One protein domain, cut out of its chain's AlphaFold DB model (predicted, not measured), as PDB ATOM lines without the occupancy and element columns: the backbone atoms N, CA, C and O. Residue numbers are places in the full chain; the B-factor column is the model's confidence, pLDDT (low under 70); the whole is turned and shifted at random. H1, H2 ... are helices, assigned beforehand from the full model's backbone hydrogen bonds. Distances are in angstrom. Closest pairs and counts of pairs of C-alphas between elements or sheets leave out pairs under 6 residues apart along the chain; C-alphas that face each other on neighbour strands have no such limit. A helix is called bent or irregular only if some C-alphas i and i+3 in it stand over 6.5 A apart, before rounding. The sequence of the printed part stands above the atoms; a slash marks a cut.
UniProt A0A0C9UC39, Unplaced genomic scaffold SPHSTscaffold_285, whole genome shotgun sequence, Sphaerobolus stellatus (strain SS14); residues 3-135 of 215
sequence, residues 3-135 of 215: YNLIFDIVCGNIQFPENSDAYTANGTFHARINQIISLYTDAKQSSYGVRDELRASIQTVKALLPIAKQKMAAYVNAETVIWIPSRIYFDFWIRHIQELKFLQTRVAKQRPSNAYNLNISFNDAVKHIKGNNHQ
ATOM      1  N   TYR A   3      43.046 -16.625 -20.329       46.50
ATOM      2  CA  TYR A   3      44.006 -17.706 -20.044       46.50
ATOM      3  C   TYR A   3      45.237 -17.194 -19.281       46.50
ATOM      4  O   TYR A   3      45.749 -17.861 -18.387       46.50
ATOM      5  N   ASN A   4      45.632 -15.952 -19.567       52.28
ATOM      6  CA  ASN A   4      46.776 -15.321 -18.932       52.28
ATOM      7  C   ASN A   4      46.513 -14.954 -17.477       52.28
ATOM      8  O   ASN A   4      47.467 -14.867 -16.737       52.28
ATOM      9  N   LEU A   5      45.268 -14.801 -17.005       55.56
ATOM     10  CA  LEU A   5      45.066 -14.262 -15.660       55.56
ATOM     11  C   LEU A   5      45.526 -15.220 -14.554       55.56
ATOM     12  O   LEU A   5      46.197 -14.811 -13.614       55.56
ATOM     13  N   ILE A   6      45.150 -16.496 -14.639       54.09
ATOM     14  CA  ILE A   6      45.584 -17.474 -13.632       54.09
ATOM     15  C   ILE A   6      47.059 -17.800 -13.837       54.09
ATOM     16  O   ILE A   6      47.783 -17.885 -12.853       54.09
ATOM     17  N   PHE A   7      47.519 -17.893 -15.087       51.72
ATOM     18  CA  PHE A   7      48.943 -18.002 -15.393       51.72
ATOM     19  C   PHE A   7      49.733 -16.845 -14.760       51.72
ATOM     20  O   PHE A   7      50.706 -17.082 -14.065       51.72
ATOM     21  N   ASP A   8      49.248 -15.612 -14.850       56.16
ATOM     22  CA  ASP A   8      49.854 -14.423 -14.255       56.16
ATOM     23  C   ASP A   8      49.745 -14.420 -12.720       56.16
ATOM     24  O   ASP A   8      50.650 -13.954 -12.028       56.16
ATOM     25  N   ILE A   9      48.667 -14.973 -12.150       58.81
ATOM     26  CA  ILE A   9      48.517 -15.182 -10.698       58.81
ATOM     27  C   ILE A   9      49.526 -16.211 -10.177       58.81
ATOM     28  O   ILE A   9      50.068 -16.020  -9.085       58.81
ATOM     29  N   VAL A  10      49.727 -17.300 -10.922       47.00
ATOM     30  CA  VAL A  10      50.535 -18.471 -10.548       47.00
ATOM     31  C   VAL A  10      52.020 -18.227 -10.822       47.00
ATOM     32  O   VAL A  10      52.853 -18.538  -9.975       47.00
ATOM     33  N   CYS A  11      52.358 -17.603 -11.948       49.84
ATOM     34  CA  CYS A  11      53.719 -17.212 -12.318       49.84
ATOM     35  C   CYS A  11      54.202 -15.942 -11.604       49.84
ATOM     36  O   CYS A  11      55.376 -15.605 -11.708       49.84
ATOM     37  N   GLY A  12      53.333 -15.256 -10.850       57.03
ATOM     38  CA  GLY A  12      53.709 -14.080 -10.059       57.03
ATOM     39  C   GLY A  12      53.743 -12.762 -10.841       57.03
ATOM     40  O   GLY A  12      54.254 -11.770 -10.332       57.03
ATOM     41  N   ASN A  13      53.159 -12.721 -12.039       64.44
ATOM     42  CA  ASN A  13      53.032 -11.502 -12.840       64.44
ATOM     43  C   ASN A  13      52.005 -10.523 -12.240       64.44
ATOM     44  O   ASN A  13      52.095  -9.316 -12.466       64.44
ATOM     45  N   ILE A  14      51.057 -11.006 -11.420       70.81
ATOM     46  CA  ILE A  14      50.266 -10.113 -10.563       70.81
ATOM     47  C   ILE A  14      51.104  -9.663  -9.370       70.81
ATOM     48  O   ILE A  14      51.271 -10.393  -8.388       70.81
ATOM     49  N   GLN A  15      51.533  -8.408  -9.425       74.06
ATOM     50  CA  GLN A  15      52.166  -7.725  -8.306       74.06
ATOM     51  C   GLN A  15      51.116  -7.287  -7.282       74.06
ATOM     52  O   GLN A  15      50.240  -6.466  -7.565       74.06
ATOM     53  N   PHE A  16      51.224  -7.837  -6.076       79.62
ATOM     54  CA  PHE A  16      50.473  -7.370  -4.916       79.62
ATOM     55  C   PHE A  16      51.138  -6.118  -4.327       79.62
ATOM     56  O   PHE A  16      52.332  -5.914  -4.548       79.62
ATOM     57  N   PRO A  17      50.388  -5.269  -3.601       82.81
ATOM     58  CA  PRO A  17      50.970  -4.122  -2.909       82.81
ATOM     59  C   PRO A  17      52.091  -4.550  -1.960       82.81
ATOM     60  O   PRO A  17      52.036  -5.648  -1.411       82.81
ATOM     61  N   GLU A  18      53.069  -3.688  -1.694       83.06
ATOM     62  CA  GLU A  18      54.048  -3.964  -0.642       83.06
ATOM     63  C   GLU A  18      53.403  -3.934   0.753       83.06
ATOM     64  O   GLU A  18      52.348  -3.334   0.970       83.06
ATOM     65  N   ASN A  19      54.043  -4.579   1.735       81.69
ATOM     66  CA  ASN A  19      53.552  -4.578   3.116       81.69
ATOM     67  C   ASN A  19      53.528  -3.164   3.722       81.69
ATOM     68  O   ASN A  19      52.603  -2.831   4.458       81.69
ATOM     69  N   SER A  20      54.520  -2.335   3.396       82.56
ATOM     70  CA  SER A  20      54.614  -0.915   3.771       82.56
ATOM     71  C   SER A  20      53.426  -0.104   3.235       82.56
ATOM     72  O   SER A  20      52.753   0.617   3.982       82.56
ATOM     73  N   ASP A  21      53.127  -0.276   1.949       84.56
ATOM     74  CA  ASP A  21      52.010   0.366   1.260       84.56
ATOM     75  C   ASP A  21      50.664  -0.080   1.826       84.56
ATOM     76  O   ASP A  21      49.788   0.746   2.095       84.56
ATOM     77  N   ALA A  22      50.503  -1.387   2.057       83.00
ATOM     78  CA  ALA A  22      49.304  -1.945   2.667       83.00
ATOM     79  C   ALA A  22      49.103  -1.403   4.086       83.00
ATOM     80  O   ALA A  22      48.007  -0.958   4.424       83.00
ATOM     81  N   TYR A  23      50.161  -1.369   4.901       81.06
ATOM     82  CA  TYR A  23      50.104  -0.883   6.280       81.06
ATOM     83  C   TYR A  23      49.644   0.574   6.364       81.06
ATOM     84  O   TYR A  23      48.803   0.925   7.191       81.06
ATOM     85  N   THR A  24      50.165   1.416   5.474       84.06
ATOM     86  CA  THR A  24      49.803   2.836   5.409       84.06
ATOM     87  C   THR A  24      48.502   3.095   4.648       84.06
ATOM     88  O   THR A  24      47.977   4.205   4.721       84.06
ATOM     89  N   ALA A  25      47.969   2.083   3.951       86.50
ATOM     90  CA  ALA A  25      46.847   2.189   3.021       86.50
ATOM     91  C   ALA A  25      47.005   3.389   2.067       86.50
ATOM     92  O   ALA A  25      46.092   4.198   1.895       86.50
ATOM     93  N   ASN A  26      48.201   3.541   1.497       88.50
ATOM     94  CA  ASN A  26      48.549   4.702   0.684       88.50
ATOM     95  C   ASN A  26      47.930   4.661  -0.732       88.50
ATOM     96  O   ASN A  26      47.216   3.732  -1.123       88.50
ATOM     97  N   GLY A  27      48.193   5.705  -1.527       90.75
ATOM     98  CA  GLY A  27      47.700   5.797  -2.906       90.75
ATOM     99  C   GLY A  27      48.153   4.625  -3.784       90.75
ATOM    100  O   GLY A  27      47.346   4.089  -4.546       90.75
ATOM    101  N   THR A  28      49.400   4.177  -3.622       90.50
ATOM    102  CA  THR A  28      49.970   3.023  -4.336       90.50
ATOM    103  C   THR A  28      49.207   1.743  -4.019       90.50
ATOM    104  O   THR A  28      48.790   1.035  -4.937       90.50
ATOM    105  N   PHE A  29      48.926   1.483  -2.738       89.56
ATOM    106  CA  PHE A  29      48.088   0.367  -2.304       89.56
ATOM    107  C   PHE A  29      46.726   0.393  -3.000       89.56
ATOM    108  O   PHE A  29      46.317  -0.595  -3.612       89.56
ATOM    109  N   HIS A  30      46.032   1.530  -2.976       91.31
ATOM    110  CA  HIS A  30      44.723   1.643  -3.614       91.31
ATOM    111  C   HIS A  30      44.770   1.445  -5.132       91.31
ATOM    112  O   HIS A  30      43.904   0.750  -5.669       91.31
ATOM    113  N   ALA A  31      45.770   2.006  -5.812       92.06
ATOM    114  CA  ALA A  31      45.952   1.845  -7.250       92.06
ATOM    115  C   ALA A  31      46.188   0.375  -7.626       92.06
ATOM    116  O   ALA A  31      45.490  -0.161  -8.488       92.06
ATOM    117  N   ARG A  32      47.098  -0.305  -6.918       88.31
ATOM    118  CA  ARG A  32      47.412  -1.723  -7.139       88.31
ATOM    119  C   ARG A  32      46.210  -2.628  -6.882       88.31
ATOM    120  O   ARG A  32      45.909  -3.491  -7.701       88.31
ATOM    121  N   ILE A  33      45.461  -2.402  -5.802       89.38
ATOM    122  CA  ILE A  33      44.239  -3.175  -5.544       89.38
ATOM    123  C   ILE A  33      43.187  -2.946  -6.633       89.38
ATOM    124  O   ILE A  33      42.558  -3.900  -7.088       89.38
ATOM    125  N   ASN A  34      42.989  -1.703  -7.074       91.44
ATOM    126  CA  ASN A  34      42.025  -1.410  -8.132       91.44
ATOM    127  C   ASN A  34      42.434  -2.057  -9.465       91.44
ATOM    128  O   ASN A  34      41.569  -2.576 -10.166       91.44
ATOM    129  N   GLN A  35      43.733  -2.096  -9.780       88.31
ATOM    130  CA  GLN A  35      44.262  -2.815 -10.941       88.31
ATOM    131  C   GLN A  35      43.915  -4.309 -10.869       88.31
ATOM    132  O   GLN A  35      43.393  -4.868 -11.831       88.31
ATOM    133  N   ILE A  36      44.129  -4.936  -9.708       86.75
ATOM    134  CA  ILE A  36      43.786  -6.345  -9.477       86.75
ATOM    135  C   ILE A  36      42.272  -6.580  -9.630       86.75
ATOM    136  O   ILE A  36      41.856  -7.544 -10.270       86.75
ATOM    137  N   ILE A  37      41.431  -5.699  -9.077       88.81
ATOM    138  CA  ILE A  37      39.967  -5.799  -9.202       88.81
ATOM    139  C   ILE A  37      39.523  -5.674 -10.665       88.81
ATOM    140  O   ILE A  37      38.689  -6.466 -11.104       88.81
ATOM    141  N   SER A  38      40.071  -4.713 -11.417       88.25
ATOM    142  CA  SER A  38      39.764  -4.539 -12.846       88.25
ATOM    143  C   SER A  38      40.078  -5.813 -13.613       88.25
ATOM    144  O   SER A  38      39.233  -6.349 -14.317       88.25
ATOM    145  N   LEU A  39      41.262  -6.364 -13.366       83.50
ATOM    146  CA  LEU A  39      41.741  -7.563 -14.020       83.50
ATOM    147  C   LEU A  39      40.826  -8.780 -13.768       83.50
ATOM    148  O   LEU A  39      40.467  -9.496 -14.702       83.50
ATOM    149  N   TYR A  40      40.377  -8.988 -12.525       82.81
ATOM    150  CA  TYR A  40      39.381 -10.024 -12.220       82.81
ATOM    151  C   TYR A  40      38.008  -9.739 -12.846       82.81
ATOM    152  O   TYR A  40      37.306 -10.669 -13.249       82.81
ATOM    153  N   THR A  41      37.617  -8.466 -12.934       85.56
ATOM    154  CA  THR A  41      36.349  -8.046 -13.549       85.56
ATOM    155  C   THR A  41      36.340  -8.341 -15.046       85.56
ATOM    156  O   THR A  41      35.350  -8.860 -15.561       85.56
ATOM    157  N   ASP A  42      37.455  -8.101 -15.729       81.12
ATOM    158  CA  ASP A  42      37.608  -8.387 -17.154       81.12
ATOM    159  C   ASP A  42      37.633  -9.903 -17.409       81.12
ATOM    160  O   ASP A  42      36.969 -10.416 -18.317       81.12
ATOM    161  N   ALA A  43      38.314 -10.664 -16.546       75.50
ATOM    162  CA  ALA A  43      38.354 -12.123 -16.643       75.50
ATOM    163  C   ALA A  43      36.998 -12.796 -16.396       75.50
ATOM    164  O   ALA A  43      36.739 -13.867 -16.944       75.50
ATOM    165  N   LYS A  44      36.092 -12.156 -15.649       75.56
ATOM    166  CA  LYS A  44      34.705 -12.618 -15.494       75.56
ATOM    167  C   LYS A  44      33.975 -12.735 -16.835       75.56
ATOM    168  O   LYS A  44      33.115 -13.603 -16.978       75.56
ATOM    169  N   GLN A  45      34.291 -11.864 -17.794       70.75
ATOM    170  CA  GLN A  45      33.634 -11.818 -19.104       70.75
ATOM    171  C   GLN A  45      34.288 -12.752 -20.129       70.75
ATOM    172  O   GLN A  45      33.646 -13.156 -21.096       70.75
ATOM    173  N   SER A  46      35.552 -13.127 -19.924       62.16
ATOM    174  CA  SER A  46      36.287 -13.995 -20.840       62.16
ATOM    175  C   SER A  46      36.268 -15.437 -20.313       62.16
ATOM    176  O   SER A  46      37.024 -15.834 -19.432       62.16
ATOM    177  N   SER A  47      35.349 -16.242 -20.848       54.62
ATOM    178  CA  SER A  47      35.164 -17.643 -20.468       54.62
ATOM    179  C   SER A  47      36.182 -18.553 -21.161       54.62
ATOM    180  O   SER A  47      35.865 -19.232 -22.137       54.62
ATOM    181  N   TYR A  48      37.402 -18.616 -20.645       51.75
ATOM    182  CA  TYR A  48      38.243 -19.787 -20.874       51.75
ATOM    183  C   TYR A  48      38.562 -20.386 -19.514       51.75
ATOM    184  O   TYR A  48      39.035 -19.690 -18.620       51.75
ATOM    185  N   GLY A  49      38.169 -21.650 -19.336       51.25
ATOM    186  CA  GLY A  49      38.314 -22.363 -18.075       51.25
ATOM    187  C   GLY A  49      39.742 -22.277 -17.550       51.25
ATOM    188  O   GLY A  49      40.706 -22.333 -18.312       51.25
ATOM    189  N   VAL A  50      39.851 -22.141 -16.236       49.69
ATOM    190  CA  VAL A  50      41.119 -22.184 -15.518       49.69
ATOM    191  C   VAL A  50      41.734 -23.569 -15.719       49.69
ATOM    192  O   VAL A  50      41.113 -24.569 -15.357       49.69
ATOM    193  N   ARG A  51      42.931 -23.647 -16.305       49.56
ATOM    194  CA  ARG A  51      43.750 -24.865 -16.280       49.56
ATOM    195  C   ARG A  51      45.010 -24.600 -15.486       49.56
ATOM    196  O   ARG A  51      45.692 -23.611 -15.723       49.56
ATOM    197  N   ASP A  52      45.294 -25.515 -14.576       48.44
ATOM    198  CA  ASP A  52      46.601 -25.623 -13.952       48.44
ATOM    199  C   ASP A  52      47.514 -26.386 -14.927       48.44
ATOM    200  O   ASP A  52      47.165 -27.476 -15.396       48.44
ATOM    201  N   GLU A  53      48.634 -25.784 -15.323       51.03
ATOM    202  CA  GLU A  53      49.582 -26.414 -16.241       51.03
ATOM    203  C   GLU A  53      50.515 -27.347 -15.465       51.03
ATOM    204  O   GLU A  53      51.454 -26.917 -14.794       51.03
ATOM    205  N   LEU A  54      50.293 -28.656 -15.586       54.75
ATOM    206  CA  LEU A  54      51.187 -29.644 -14.994       54.75
ATOM    207  C   LEU A  54      52.423 -29.839 -15.887       54.75
ATOM    208  O   LEU A  54      52.363 -30.507 -16.920       54.75
ATOM    209  N   ARG A  55      53.570 -29.290 -15.477       59.81
ATOM    210  CA  ARG A  55      54.861 -29.620 -16.099       59.81
ATOM    211  C   ARG A  55      55.331 -30.991 -15.609       59.81
ATOM    212  O   ARG A  55      55.433 -31.223 -14.407       59.81
ATOM    213  N   ALA A  56      55.648 -31.892 -16.536       69.81
ATOM    214  CA  ALA A  56      56.146 -33.233 -16.231       69.81
ATOM    215  C   ALA A  56      57.329 -33.599 -17.136       69.81
ATOM    216  O   ALA A  56      57.408 -33.154 -18.280       69.81
ATOM    217  N   SER A  57      58.249 -34.428 -16.628       85.06
ATOM    218  CA  SER A  57      59.360 -34.931 -17.442       85.06
ATOM    219  C   SER A  57      58.842 -35.814 -18.582       85.06
ATOM    220  O   SER A  57      57.829 -36.501 -18.428       85.06
ATOM    221  N   ILE A  58      59.566 -35.866 -19.704       85.94
ATOM    222  CA  ILE A  58      59.230 -36.743 -20.844       85.94
ATOM    223  C   ILE A  58      59.085 -38.202 -20.390       85.94
ATOM    224  O   ILE A  58      58.203 -38.915 -20.865       85.94
ATOM    225  N   GLN A  59      59.912 -38.638 -19.438       85.38
ATOM    226  CA  GLN A  59      59.863 -39.996 -18.903       85.38
ATOM    227  C   GLN A  59      58.578 -40.246 -18.105       85.38
ATOM    228  O   GLN A  59      57.937 -41.283 -18.270       85.38
ATOM    229  N   THR A  60      58.155 -39.266 -17.300       84.12
ATOM    230  CA  THR A  60      56.875 -39.301 -16.583       84.12
ATOM    231  C   THR A  60      55.706 -39.354 -17.564       84.12
ATOM    232  O   THR A  60      54.813 -40.179 -17.399       84.12
ATOM    233  N   VAL A  61      55.725 -38.526 -18.614       84.81
ATOM    234  CA  VAL A  61      54.674 -38.510 -19.643       84.81
ATOM    235  C   VAL A  61      54.595 -39.858 -20.361       84.81
ATOM    236  O   VAL A  61      53.501 -40.398 -20.506       84.81
ATOM    237  N   LYS A  62      55.737 -40.450 -20.739       91.31
ATOM    238  CA  LYS A  62      55.799 -41.785 -21.359       91.31
ATOM    239  C   LYS A  62      55.215 -42.879 -20.467       91.31
ATOM    240  O   LYS A  62      54.502 -43.738 -20.971       91.31
ATOM    241  N   ALA A  63      55.491 -42.845 -19.165       90.00
ATOM    242  CA  ALA A  63      54.940 -43.811 -18.215       90.00
ATOM    243  C   ALA A  63      53.432 -43.612 -17.983       90.00
ATOM    244  O   ALA A  63      52.704 -44.576 -17.751       90.00
ATOM    245  N   LEU A  64      52.956 -42.367 -18.052       88.69
ATOM    246  CA  LEU A  64      51.560 -42.028 -17.796       88.69
ATOM    247  C   LEU A  64      50.659 -42.305 -19.003       88.69
ATOM    248  O   LEU A  64      49.510 -42.696 -18.820       88.69
ATOM    249  N   LEU A  65      51.166 -42.118 -20.226       91.38
ATOM    250  CA  LEU A  65      50.389 -42.199 -21.468       91.38
ATOM    251  C   LEU A  65      49.563 -43.496 -21.607       91.38
ATOM    252  O   LEU A  65      48.370 -43.392 -21.896       91.38
ATOM    253  N   PRO A  66      50.123 -44.698 -21.344       94.94
ATOM    254  CA  PRO A  66      49.384 -45.955 -21.475       94.94
ATOM    255  C   PRO A  66      48.217 -46.078 -20.488       94.94
ATOM    256  O   PRO A  66      47.177 -46.641 -20.819       94.94
ATOM    257  N   ILE A  67      48.370 -45.525 -19.281       94.12
ATOM    258  CA  ILE A  67      47.372 -45.603 -18.203       94.12
ATOM    259  C   ILE A  67      46.493 -44.350 -18.106       94.12
ATOM    260  O   ILE A  67      45.557 -44.311 -17.305       94.12
ATOM    261  N   ALA A  68      46.771 -43.322 -18.911       88.75
ATOM    262  CA  ALA A  68      46.159 -42.003 -18.794       88.75
ATOM    263  C   ALA A  68      44.635 -42.075 -18.904       88.75
ATOM    264  O   ALA A  68      43.937 -41.479 -18.091       88.75
ATOM    265  N   LYS A  69      44.108 -42.864 -19.847       89.44
ATOM    266  CA  LYS A  69      42.659 -43.031 -20.030       89.44
ATOM    267  C   LYS A  69      41.986 -43.612 -18.782       89.44
ATOM    268  O   LYS A  69      40.947 -43.111 -18.363       89.44
ATOM    269  N   GLN A  70      42.592 -44.630 -18.170       92.38
ATOM    270  CA  GLN A  70      42.072 -45.254 -16.951       92.38
ATOM    271  C   GLN A  70      42.153 -44.297 -15.759       92.38
ATOM    272  O   GLN A  70      41.187 -44.160 -15.014       92.38
ATOM    273  N   LYS A  71      43.283 -43.599 -15.598       87.62
ATOM    274  CA  LYS A  71      43.474 -42.601 -14.538       87.62
ATOM    275  C   LYS A  71      42.512 -41.424 -14.685       87.62
ATOM    276  O   LYS A  71      41.945 -41.003 -13.689       87.62
ATOM    277  N   MET A  72      42.278 -40.948 -15.907       84.69
ATOM    278  CA  MET A  72      41.331 -39.871 -16.195       84.69
ATOM    279  C   MET A  72      39.893 -40.300 -15.888       84.69
ATOM    280  O   MET A  72      39.158 -39.553 -15.256       84.69
ATOM    281  N   ALA A  73      39.505 -41.520 -16.272       86.50
ATOM    282  CA  ALA A  73      38.192 -42.067 -15.938       86.50
ATOM    283  C   ALA A  73      38.009 -42.215 -14.420       86.50
ATOM    284  O   ALA A  73      36.996 -41.786 -13.883       86.50
ATOM    285  N   ALA A  74      39.010 -42.755 -13.716       87.31
ATOM    286  CA  ALA A  74      38.993 -42.850 -12.258       87.31
ATOM    287  C   ALA A  74      38.917 -41.466 -11.592       87.31
ATOM    288  O   ALA A  74      38.169 -41.289 -10.640       87.31
ATOM    289  N   TYR A  75      39.649 -40.483 -12.116       80.00
ATOM    290  CA  TYR A  75      39.657 -39.109 -11.618       80.00
ATOM    291  C   TYR A  75      38.295 -38.420 -11.773       80.00
ATOM    292  O   TYR A  75      37.811 -37.804 -10.824       80.00
ATOM    293  N   VAL A  76      37.654 -38.568 -12.939       81.62
ATOM    294  CA  VAL A  76      36.302 -38.047 -13.199       81.62
ATOM    295  C   VAL A  76      35.266 -38.750 -12.319       81.62
ATOM    296  O   VAL A  76      34.449 -38.080 -11.696       81.62
ATOM    297  N   ASN A  77      35.333 -40.081 -12.217       85.44
ATOM    298  CA  ASN A  77      34.396 -40.877 -11.417       85.44
ATOM    299  C   ASN A  77      34.546 -40.656  -9.911       85.44
ATOM    300  O   ASN A  77      33.597 -40.870  -9.170       85.44
ATOM    301  N   ALA A  78      35.729 -40.257  -9.446       83.19
ATOM    302  CA  ALA A  78      35.957 -39.985  -8.036       83.19
ATOM    303  C   ALA A  78      35.276 -38.686  -7.560       83.19
ATOM    304  O   ALA A  78      35.396 -38.362  -6.384       83.19
ATOM    305  N   GLU A  79      34.631 -37.921  -8.457       76.25
ATOM    306  CA  GLU A  79      33.971 -36.635  -8.165       76.25
ATOM    307  C   GLU A  79      34.864 -35.658  -7.375       76.25
ATOM    308  O   GLU A  79      34.405 -34.745  -6.695       76.25
ATOM    309  N   THR A  80      36.185 -35.825  -7.497       68.56
ATOM    310  CA  THR A  80      37.186 -35.049  -6.746       68.56
ATOM    311  C   THR A  80      37.296 -33.604  -7.224       68.56
ATOM    312  O   THR A  80      37.893 -32.771  -6.544       68.56
ATOM    313  N   VAL A  81      36.720 -33.292  -8.389       67.94
ATOM    314  CA  VAL A  81      36.739 -31.958  -8.985       67.94
ATOM    315  C   VAL A  81      35.417 -31.259  -8.734       67.94
ATOM    316  O   VAL A  81      34.396 -31.579  -9.341       67.94
ATOM    317  N   ILE A  82      35.467 -30.230  -7.897       72.12
ATOM    318  CA  ILE A  82      34.368 -29.282  -7.760       72.12
ATOM    319  C   ILE A  82      34.444 -28.307  -8.937       72.12
ATOM    320  O   ILE A  82      35.329 -27.451  -9.007       72.12
ATOM    321  N   TRP A  83      33.507 -28.427  -9.874       71.50
ATOM    322  CA  TRP A  83      33.390 -27.508 -11.001       71.50
ATOM    323  C   TRP A  83      32.741 -26.201 -10.549       71.50
ATOM    324  O   TRP A  83      31.523 -26.110 -10.401       71.50
ATOM    325  N   ILE A  84      33.557 -25.169 -10.338       76.94
ATOM    326  CA  ILE A  84      33.070 -23.829 -10.003       76.94
ATOM    327  C   ILE A  84      32.994 -23.001 -11.292       76.94
ATOM    328  O   ILE A  84      34.015 -22.829 -11.963       76.94
ATOM    329  N   PRO A  85      31.821 -22.444 -11.650       79.62
ATOM    330  CA  PRO A  85      31.722 -21.500 -12.754       79.62
ATOM    331  C   PRO A  85      32.700 -20.335 -12.570       79.62
ATOM    332  O   PRO A  85      32.733 -19.714 -11.506       79.62
ATOM    333  N   SER A  86      33.456 -19.992 -13.618       74.88
ATOM    334  CA  SER A  86      34.473 -18.926 -13.570       74.88
ATOM    335  C   SER A  86      33.910 -17.603 -13.052       74.88
ATOM    336  O   SER A  86      34.536 -16.935 -12.236       74.88
ATOM    337  N   ARG A  87      32.676 -17.266 -13.448       81.56
ATOM    338  CA  ARG A  87      31.942 -16.104 -12.938       81.56
ATOM    339  C   ARG A  87      31.851 -16.100 -11.411       81.56
ATOM    340  O   ARG A  87      32.123 -15.074 -10.801       81.56
ATOM    341  N   ILE A  88      31.467 -17.227 -10.808       84.44
ATOM    342  CA  ILE A  88      31.310 -17.358  -9.352       84.44
ATOM    343  C   ILE A  88      32.671 -17.244  -8.670       84.44
ATOM    344  O   ILE A  88      32.796 -16.525  -7.682       84.44
ATOM    345  N   TYR A  89      33.688 -17.906  -9.225       82.19
ATOM    346  CA  TYR A  89      35.056 -17.847  -8.719       82.19
ATOM    347  C   TYR A  89      35.595 -16.410  -8.702       82.19
ATOM    348  O   TYR A  89      36.016 -15.917  -7.656       82.19
ATOM    349  N   PHE A  90      35.525 -15.695  -9.827       83.69
ATOM    350  CA  PHE A  90      36.007 -14.315  -9.904       83.69
ATOM    351  C   PHE A  90      35.155 -13.349  -9.069       83.69
ATOM    352  O   PHE A  90      35.716 -12.500  -8.381       83.69
ATOM    353  N   ASP A  91      33.827 -13.514  -9.026       87.44
ATOM    354  CA  ASP A  91      32.950 -12.708  -8.161       87.44
ATOM    355  C   ASP A  91      33.241 -12.914  -6.671       87.44
ATOM    356  O   ASP A  91      33.084 -11.991  -5.868       87.44
ATOM    357  N   PHE A  92      33.630 -14.125  -6.271       87.62
ATOM    358  CA  PHE A  92      34.089 -14.402  -4.913       87.62
ATOM    359  C   PHE A  92      35.399 -13.658  -4.616       87.62
ATOM    360  O   PHE A  92      35.477 -12.939  -3.620       87.62
ATOM    361  N   TRP A  93      36.391 -13.757  -5.504       85.19
ATOM    362  CA  TRP A  93      37.688 -13.098  -5.321       85.19
ATOM    363  C   TRP A  93      37.605 -11.574  -5.300       85.19
ATOM    364  O   TRP A  93      38.227 -10.949  -4.442       85.19
ATOM    365  N   ILE A  94      36.812 -10.971  -6.189       88.75
ATOM    366  CA  ILE A  94      36.603  -9.517  -6.220       88.75
ATOM    367  C   ILE A  94      36.048  -9.038  -4.877       88.75
ATOM    368  O   ILE A  94      36.622  -8.131  -4.272       88.75
ATOM    369  N   ARG A  95      34.978  -9.678  -4.381       92.38
ATOM    370  CA  ARG A  95      34.374  -9.338  -3.083       92.38
ATOM    371  C   ARG A  95      35.378  -9.479  -1.947       92.38
ATOM    372  O   ARG A  95      35.499  -8.585  -1.119       92.38
ATOM    373  N   HIS A  96      36.141 -10.564  -1.936       87.50
ATOM    374  CA  HIS A  96      37.120 -10.804  -0.882       87.50
ATOM    375  C   HIS A  96      38.231  -9.740  -0.871       87.50
ATOM    376  O   HIS A  96      38.559  -9.191   0.176       87.50
ATOM    377  N   ILE A  97      38.773  -9.382  -2.038       87.69
ATOM    378  CA  ILE A  97      39.800  -8.337  -2.155       87.69
ATOM    379  C   ILE A  97      39.253  -6.969  -1.729       87.69
ATOM    380  O   ILE A  97      39.964  -6.197  -1.083       87.69
ATOM    381  N   GLN A  98      37.993  -6.671  -2.053       91.25
ATOM    382  CA  GLN A  98      37.320  -5.446  -1.615       91.25
ATOM    383  C   GLN A  98      37.171  -5.383  -0.092       91.25
ATOM    384  O   GLN A  98      37.502  -4.354   0.498       91.25
ATOM    385  N   GLU A  99      36.747  -6.475   0.545       89.94
ATOM    386  CA  GLU A  99      36.634  -6.556   2.006       89.94
ATOM    387  C   GLU A  99      37.995  -6.419   2.690       89.94
ATOM    388  O   GLU A  99      38.158  -5.624   3.615       89.94
ATOM    389  N   LEU A 100      39.019  -7.111   2.186       87.00
ATOM    390  CA  LEU A 100      40.376  -6.990   2.712       87.00
ATOM    391  C   LEU A 100      40.920  -5.560   2.554       87.00
ATOM    392  O   LEU A 100      41.516  -5.020   3.486       87.00
ATOM    393  N   LYS A 101      40.663  -4.898   1.417       89.50
ATOM    394  CA  LYS A 101      40.987  -3.474   1.222       89.50
ATOM    395  C   LYS A 101      40.269  -2.593   2.239       89.50
ATOM    396  O   LYS A 101      40.885  -1.684   2.800       89.50
ATOM    397  N   PHE A 102      38.982  -2.832   2.465       90.06
ATOM    398  CA  PHE A 102      38.179  -2.071   3.417       90.06
ATOM    399  C   PHE A 102      38.712  -2.217   4.847       90.06
ATOM    400  O   PHE A 102      38.941  -1.207   5.519       90.06
ATOM    401  N   LEU A 103      38.984  -3.448   5.283       87.12
ATOM    402  CA  LEU A 103      39.571  -3.743   6.588       87.12
ATOM    403  C   LEU A 103      40.934  -3.071   6.754       87.12
ATOM    404  O   LEU A 103      41.123  -2.327   7.716       87.12
ATOM    405  N   GLN A 104      41.839  -3.237   5.786       85.62
ATOM    406  CA  GLN A 104      43.167  -2.620   5.818       85.62
ATOM    407  C   GLN A 104      43.074  -1.092   5.940       85.62
ATOM    408  O   GLN A 104      43.747  -0.480   6.768       85.62
ATOM    409  N   THR A 105      42.172  -0.469   5.178       88.38
ATOM    410  CA  THR A 105      41.943   0.984   5.225       88.38
ATOM    411  C   THR A 105      41.426   1.434   6.594       88.38
ATOM    412  O   THR A 105      41.812   2.491   7.094       88.38
ATOM    413  N   ARG A 106      40.542   0.652   7.228       87.56
ATOM    414  CA  ARG A 106      40.027   0.955   8.571       87.56
ATOM    415  C   ARG A 106      41.106   0.831   9.638       87.56
ATOM    416  O   ARG A 106      41.210   1.722  10.477       87.56
ATOM    417  N   VAL A 107      41.906  -0.229   9.584       83.44
ATOM    418  CA  VAL A 107      43.021  -0.450  10.514       83.44
ATOM    419  C   VAL A 107      44.047   0.676  10.390       83.44
ATOM    420  O   VAL A 107      44.410   1.284  11.398       83.44
ATOM    421  N   ALA A 108      44.428   1.044   9.163       84.06
ATOM    422  CA  ALA A 108      45.355   2.145   8.905       84.06
ATOM    423  C   ALA A 108      44.849   3.487   9.467       84.06
ATOM    424  O   ALA A 108      45.625   4.264  10.026       84.06
ATOM    425  N   LYS A 109      43.536   3.750   9.380       85.88
ATOM    426  CA  LYS A 109      42.907   4.946   9.969       85.88
ATOM    427  C   LYS A 109      42.895   4.927  11.496       85.88
ATOM    428  O   LYS A 109      43.096   5.970  12.107       85.88
ATOM    429  N   GLN A 110      42.639   3.770  12.105       83.19
ATOM    430  CA  GLN A 110      42.571   3.635  13.564       83.19
ATOM    431  C   GLN A 110      43.945   3.718  14.238       83.19
ATOM    432  O   GLN A 110      43.993   4.031  15.424       83.19
ATOM    433  N   ARG A 111      45.039   3.464  13.501       75.56
ATOM    434  CA  ARG A 111      46.424   3.461  14.009       75.56
ATOM    435  C   ARG A 111      46.554   2.755  15.370       75.56
ATOM    436  O   ARG A 111      47.016   3.370  16.333       75.56
ATOM    437  N   PRO A 112      46.120   1.487  15.486       73.06
ATOM    438  CA  PRO A 112      46.189   0.783  16.755       73.06
ATOM    439  C   PRO A 112      47.644   0.690  17.234       73.06
ATOM    440  O   PRO A 112      48.553   0.405  16.455       73.06
ATOM    441  N   SER A 113      47.868   0.917  18.526       67.94
ATOM    442  CA  SER A 113      49.200   0.898  19.151       67.94
ATOM    443  C   SER A 113      49.898  -0.465  19.066       67.94
ATOM    444  O   SER A 113      51.113  -0.545  19.206       67.94
ATOM    445  N   ASN A 114      49.143  -1.535  18.808       65.94
ATOM    446  CA  ASN A 114      49.611  -2.906  18.627       65.94
ATOM    447  C   ASN A 114      49.428  -3.411  17.184       65.94
ATOM    448  O   ASN A 114      49.257  -4.613  16.981       65.94
ATOM    449  N   ALA A 115      49.445  -2.528  16.182       57.69
ATOM    450  CA  ALA A 115      49.204  -2.895  14.785       57.69
ATOM    451  C   ALA A 115      50.079  -4.066  14.292       57.69
ATOM    452  O   ALA A 115      49.628  -4.868  13.486       57.69
ATOM    453  N   TYR A 116      51.293  -4.215  14.831       55.25
ATOM    454  CA  TYR A 116      52.203  -5.339  14.569       55.25
ATOM    455  C   TYR A 116      51.637  -6.702  15.018       55.25
ATOM    456  O   TYR A 116      51.850  -7.694  14.335       55.25
ATOM    457  N   ASN A 117      50.878  -6.746  16.121       53.97
ATOM    458  CA  ASN A 117      50.298  -7.972  16.693       53.97
ATOM    459  C   ASN A 117      48.922  -8.325  16.098       53.97
ATOM    460  O   ASN A 117      48.482  -9.465  16.203       53.97
ATOM    461  N   LEU A 118      48.235  -7.355  15.483       55.47
ATOM    462  CA  LEU A 118      46.979  -7.552  14.740       55.47
ATOM    463  C   LEU A 118      47.203  -7.729  13.227       55.47
ATOM    464  O   LEU A 118      46.245  -7.941  12.483       55.47
ATOM    465  N   ASN A 119      48.451  -7.622  12.764       54.75
ATOM    466  CA  ASN A 119      48.816  -7.661  11.354       54.75
ATOM    467  C   ASN A 119      48.763  -9.098  10.822       54.75
ATOM    468  O   ASN A 119      49.780  -9.750  10.613       54.75
ATOM    469  N   ILE A 120      47.564  -9.569  10.490       61.16
ATOM    470  CA  ILE A 120      47.457 -10.312   9.239       61.16
ATOM    471  C   ILE A 120      47.477  -9.226   8.166       61.16
ATOM    472  O   ILE A 120      46.441  -8.639   7.853       61.16
ATOM    473  N   SER A 121      48.673  -8.893   7.670       67.44
ATOM    474  CA  SER A 121      48.814  -7.985   6.527       67.44
ATOM    475  C   SER A 121      47.875  -8.463   5.420       67.44
ATOM    476  O   SER A 121      47.736  -9.673   5.217       67.44
ATOM    477  N   PHE A 122      47.252  -7.543   4.675       71.38
ATOM    478  CA  PHE A 122      46.486  -7.867   3.464       71.38
ATOM    479  C   PHE A 122      47.185  -8.954   2.621       71.38
ATOM    480  O   PHE A 122      46.557  -9.907   2.165       71.38
ATOM    481  N   ASN A 123      48.510  -8.854   2.479       71.12
ATOM    482  CA  ASN A 123      49.309  -9.817   1.731       71.12
ATOM    483  C   ASN A 123      49.414 -11.185   2.400       71.12
ATOM    484  O   ASN A 123      49.421 -12.194   1.700       71.12
ATOM    485  N   ASP A 124      49.496 -11.241   3.724       72.81
ATOM    486  CA  ASP A 124      49.564 -12.505   4.454       72.81
ATOM    487  C   ASP A 124      48.213 -13.222   4.409       72.81
ATOM    488  O   ASP A 124      48.175 -14.419   4.121       72.81
ATOM    489  N   ALA A 125      47.101 -12.485   4.529       72.50
ATOM    490  CA  ALA A 125      45.765 -13.028   4.282       72.50
ATOM    491  C   ALA A 125      45.667 -13.614   2.864       72.50
ATOM    492  O   ALA A 125      45.301 -14.776   2.689       72.50
ATOM    493  N   VAL A 126      46.067 -12.850   1.842       71.44
ATOM    494  CA  VAL A 126      46.031 -13.309   0.445       71.44
ATOM    495  C   VAL A 126      46.928 -14.531   0.217       71.44
ATOM    496  O   VAL A 126      46.517 -15.453  -0.487       71.44
ATOM    497  N   LYS A 127      48.128 -14.584   0.807       72.19
ATOM    498  CA  LYS A 127      49.041 -15.737   0.699       72.19
ATOM    499  C   LYS A 127      48.447 -17.001   1.313       72.19
ATOM    500  O   LYS A 127      48.522 -18.056   0.680       72.19
ATOM    501  N   HIS A 128      47.844 -16.890   2.498       67.38
ATOM    502  CA  HIS A 128      47.174 -18.012   3.153       67.38
ATOM    503  C   HIS A 128      46.013 -18.545   2.309       67.38
ATOM    504  O   HIS A 128      45.896 -19.753   2.126       67.38
ATOM    505  N   ILE A 129      45.203 -17.656   1.728       64.56
ATOM    506  CA  ILE A 129      44.050 -18.044   0.902       64.56
ATOM    507  C   ILE A 129      44.497 -18.664  -0.428       64.56
ATOM    508  O   ILE A 129      43.893 -19.624  -0.896       64.56
ATOM    509  N   LYS A 130      45.578 -18.159  -1.036       63.75
ATOM    510  CA  LYS A 130      46.151 -18.732  -2.265       63.75
ATOM    511  C   LYS A 130      46.777 -20.117  -2.068       63.75
ATOM    512  O   LYS A 130      47.178 -20.730  -3.050       63.75
ATOM    513  N   GLY A 131      46.913 -20.599  -0.830       58.06
ATOM    514  CA  GLY A 131      47.586 -21.867  -0.545       58.06
ATOM    515  C   GLY A 131      49.102 -21.820  -0.771       58.06
ATOM    516  O   GLY A 131      49.751 -22.863  -0.771       58.06
ATOM    517  N   ASN A 132      49.697 -20.627  -0.899       57.41
ATOM    518  CA  ASN A 132      51.138 -20.429  -1.098       57.41
ATOM    519  C   ASN A 132      51.947 -20.630   0.204       57.41
ATOM    520  O   ASN A 132      52.913 -19.915   0.469       57.41
ATOM    521  N   ASN A 133      51.610 -21.649   1.000       51.84
ATOM    522  CA  ASN A 133      52.351 -22.085   2.191       51.84
ATOM    523  C   ASN A 133      53.621 -22.876   1.813       51.84
ATOM    524  O   ASN A 133      53.961 -23.880   2.441       51.84
ATOM    525  N   HIS A 134      54.354 -22.436   0.787       51.72
ATOM    526  CA  HIS A 134      55.581 -23.096   0.330       51.72
ATOM    527  C   HIS A 134      56.631 -23.235   1.444       51.72
ATOM    528  O   HIS A 134      57.463 -24.138   1.388       51.72
ATOM    529  N   GLN A 135      56.609 -22.367   2.462       52.03
ATOM    530  CA  GLN A 135      57.533 -22.463   3.594       52.03
ATOM    531  C   GLN A 135      57.197 -23.619   4.548       52.03
ATOM    532  O   GLN A 135      58.115 -24.323   4.964       52.03
TER     533      GLN A 135
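This is residues 3 to 135 of the 215 residues of an uncharacterized protein of Sphaerobolus stellatus (strain SS14) (UniProt A0A0C9UC39). Two long helices, H3 and H5, lie side by side and run opposite ways, with the short helices H1, H2 and H7 along one side of that pair. From the end of H3 the chain goes out into a wide loop that comes back into H5; its residues 54 to 83 stick out from the body, with the sharply bent helix H4 at the far end. The printed part has 133 residues with seven named helices, H1 to H7 in order, and no named strand; its class is all helix. It is loose, with a radius of gyration of the C-alphas of 19.1 A, and elongated, spanning 61 by 34 by 26 A.

Start at H1, residues 3 to 10, which only just touches H3, residues 27 to 45, with 3 pairs of C-alphas within 8 A; the closest are those of Leu 5 and Ala 43, 7.1 A apart. Next comes H2, residues 19 to 24, which touches H3 only at the corner by their tight link, Asp 21 to Phe 29 being the closest C-alphas at 5.3 A. H4, residues 58 to 77, was assigned as one helix by its hydrogen bonds but is bent, C-alphas 66 and 69 being 7.5 A apart; its arms H4a, residues 58 to 66, and H4b, residues 69 to 77, stand about perpendicular at 75 degrees and touch no helix. H5, residues 86 to 110, touches H3 at a shallow tilt of 14 degrees, opposite ways, with the C-alphas of Lys 44 and Arg 87 closest at 5.1 A. With residues 104 to 108 alone H5 touches H2 at a steep tilt of 58 degrees; the C-alphas of Thr 24 and Ala 108 are closest, 5.7 A apart. H6, residues 115 to 118, is close to H5 but not clearly touching, its closest C-alphas being Val 107 and Ala 115 at 7.9 A. H7, residues 122 to 129, touches H2, Ala 22 and Phe 122 having the closest C-alphas at 6.6 A. Helix packing is mostly crossed: of 5 pairs of helices that touch and have a tilt, those that touch only at the corner left out, 1 is at a shallow tilt, that of H3 and H5. Every O i to N i+4 pair is within hydrogen-bond range in H2, H4b, H5 and H7, against 3 of 4 in H1, 14 of 15 in H3 and 4 of 5 in H4a; H6 is too short for one.

Find C-alpha 3 at (44.006, -17.706, -20.044), where H1 begins; H1 is only just irregular, C-alphas 3 and 6 being 6.6 A apart. H3 runs 27.8 A from C-alpha 27 to C-alpha 45. H4a runs 13.5 A and is irregular, C-alphas 63 and 66 being 6.8 A apart; H4b runs 12.1 A. Look for C-alpha 86 at (34.473, -18.926, -13.570); from there H5 runs 36.2 A. H7 ends at C-alpha 129, (44.050, -18.044, 0.902).

The C-alphas farthest apart, those of Pro 66 and Ser 113, are 62.0 A apart. Without residues 54 to 83, which stand free, the body of 103 residues spans 46 by 29 by 22 A. The printed part has no cut, and the link from H3 to H4, residues 46 to 57, is long. Its mean pLDDT is 75.7; look for values under 70 in residues 3 to 13, 46 to 56, 80 to 81, 113 to 121 and 128 to 135.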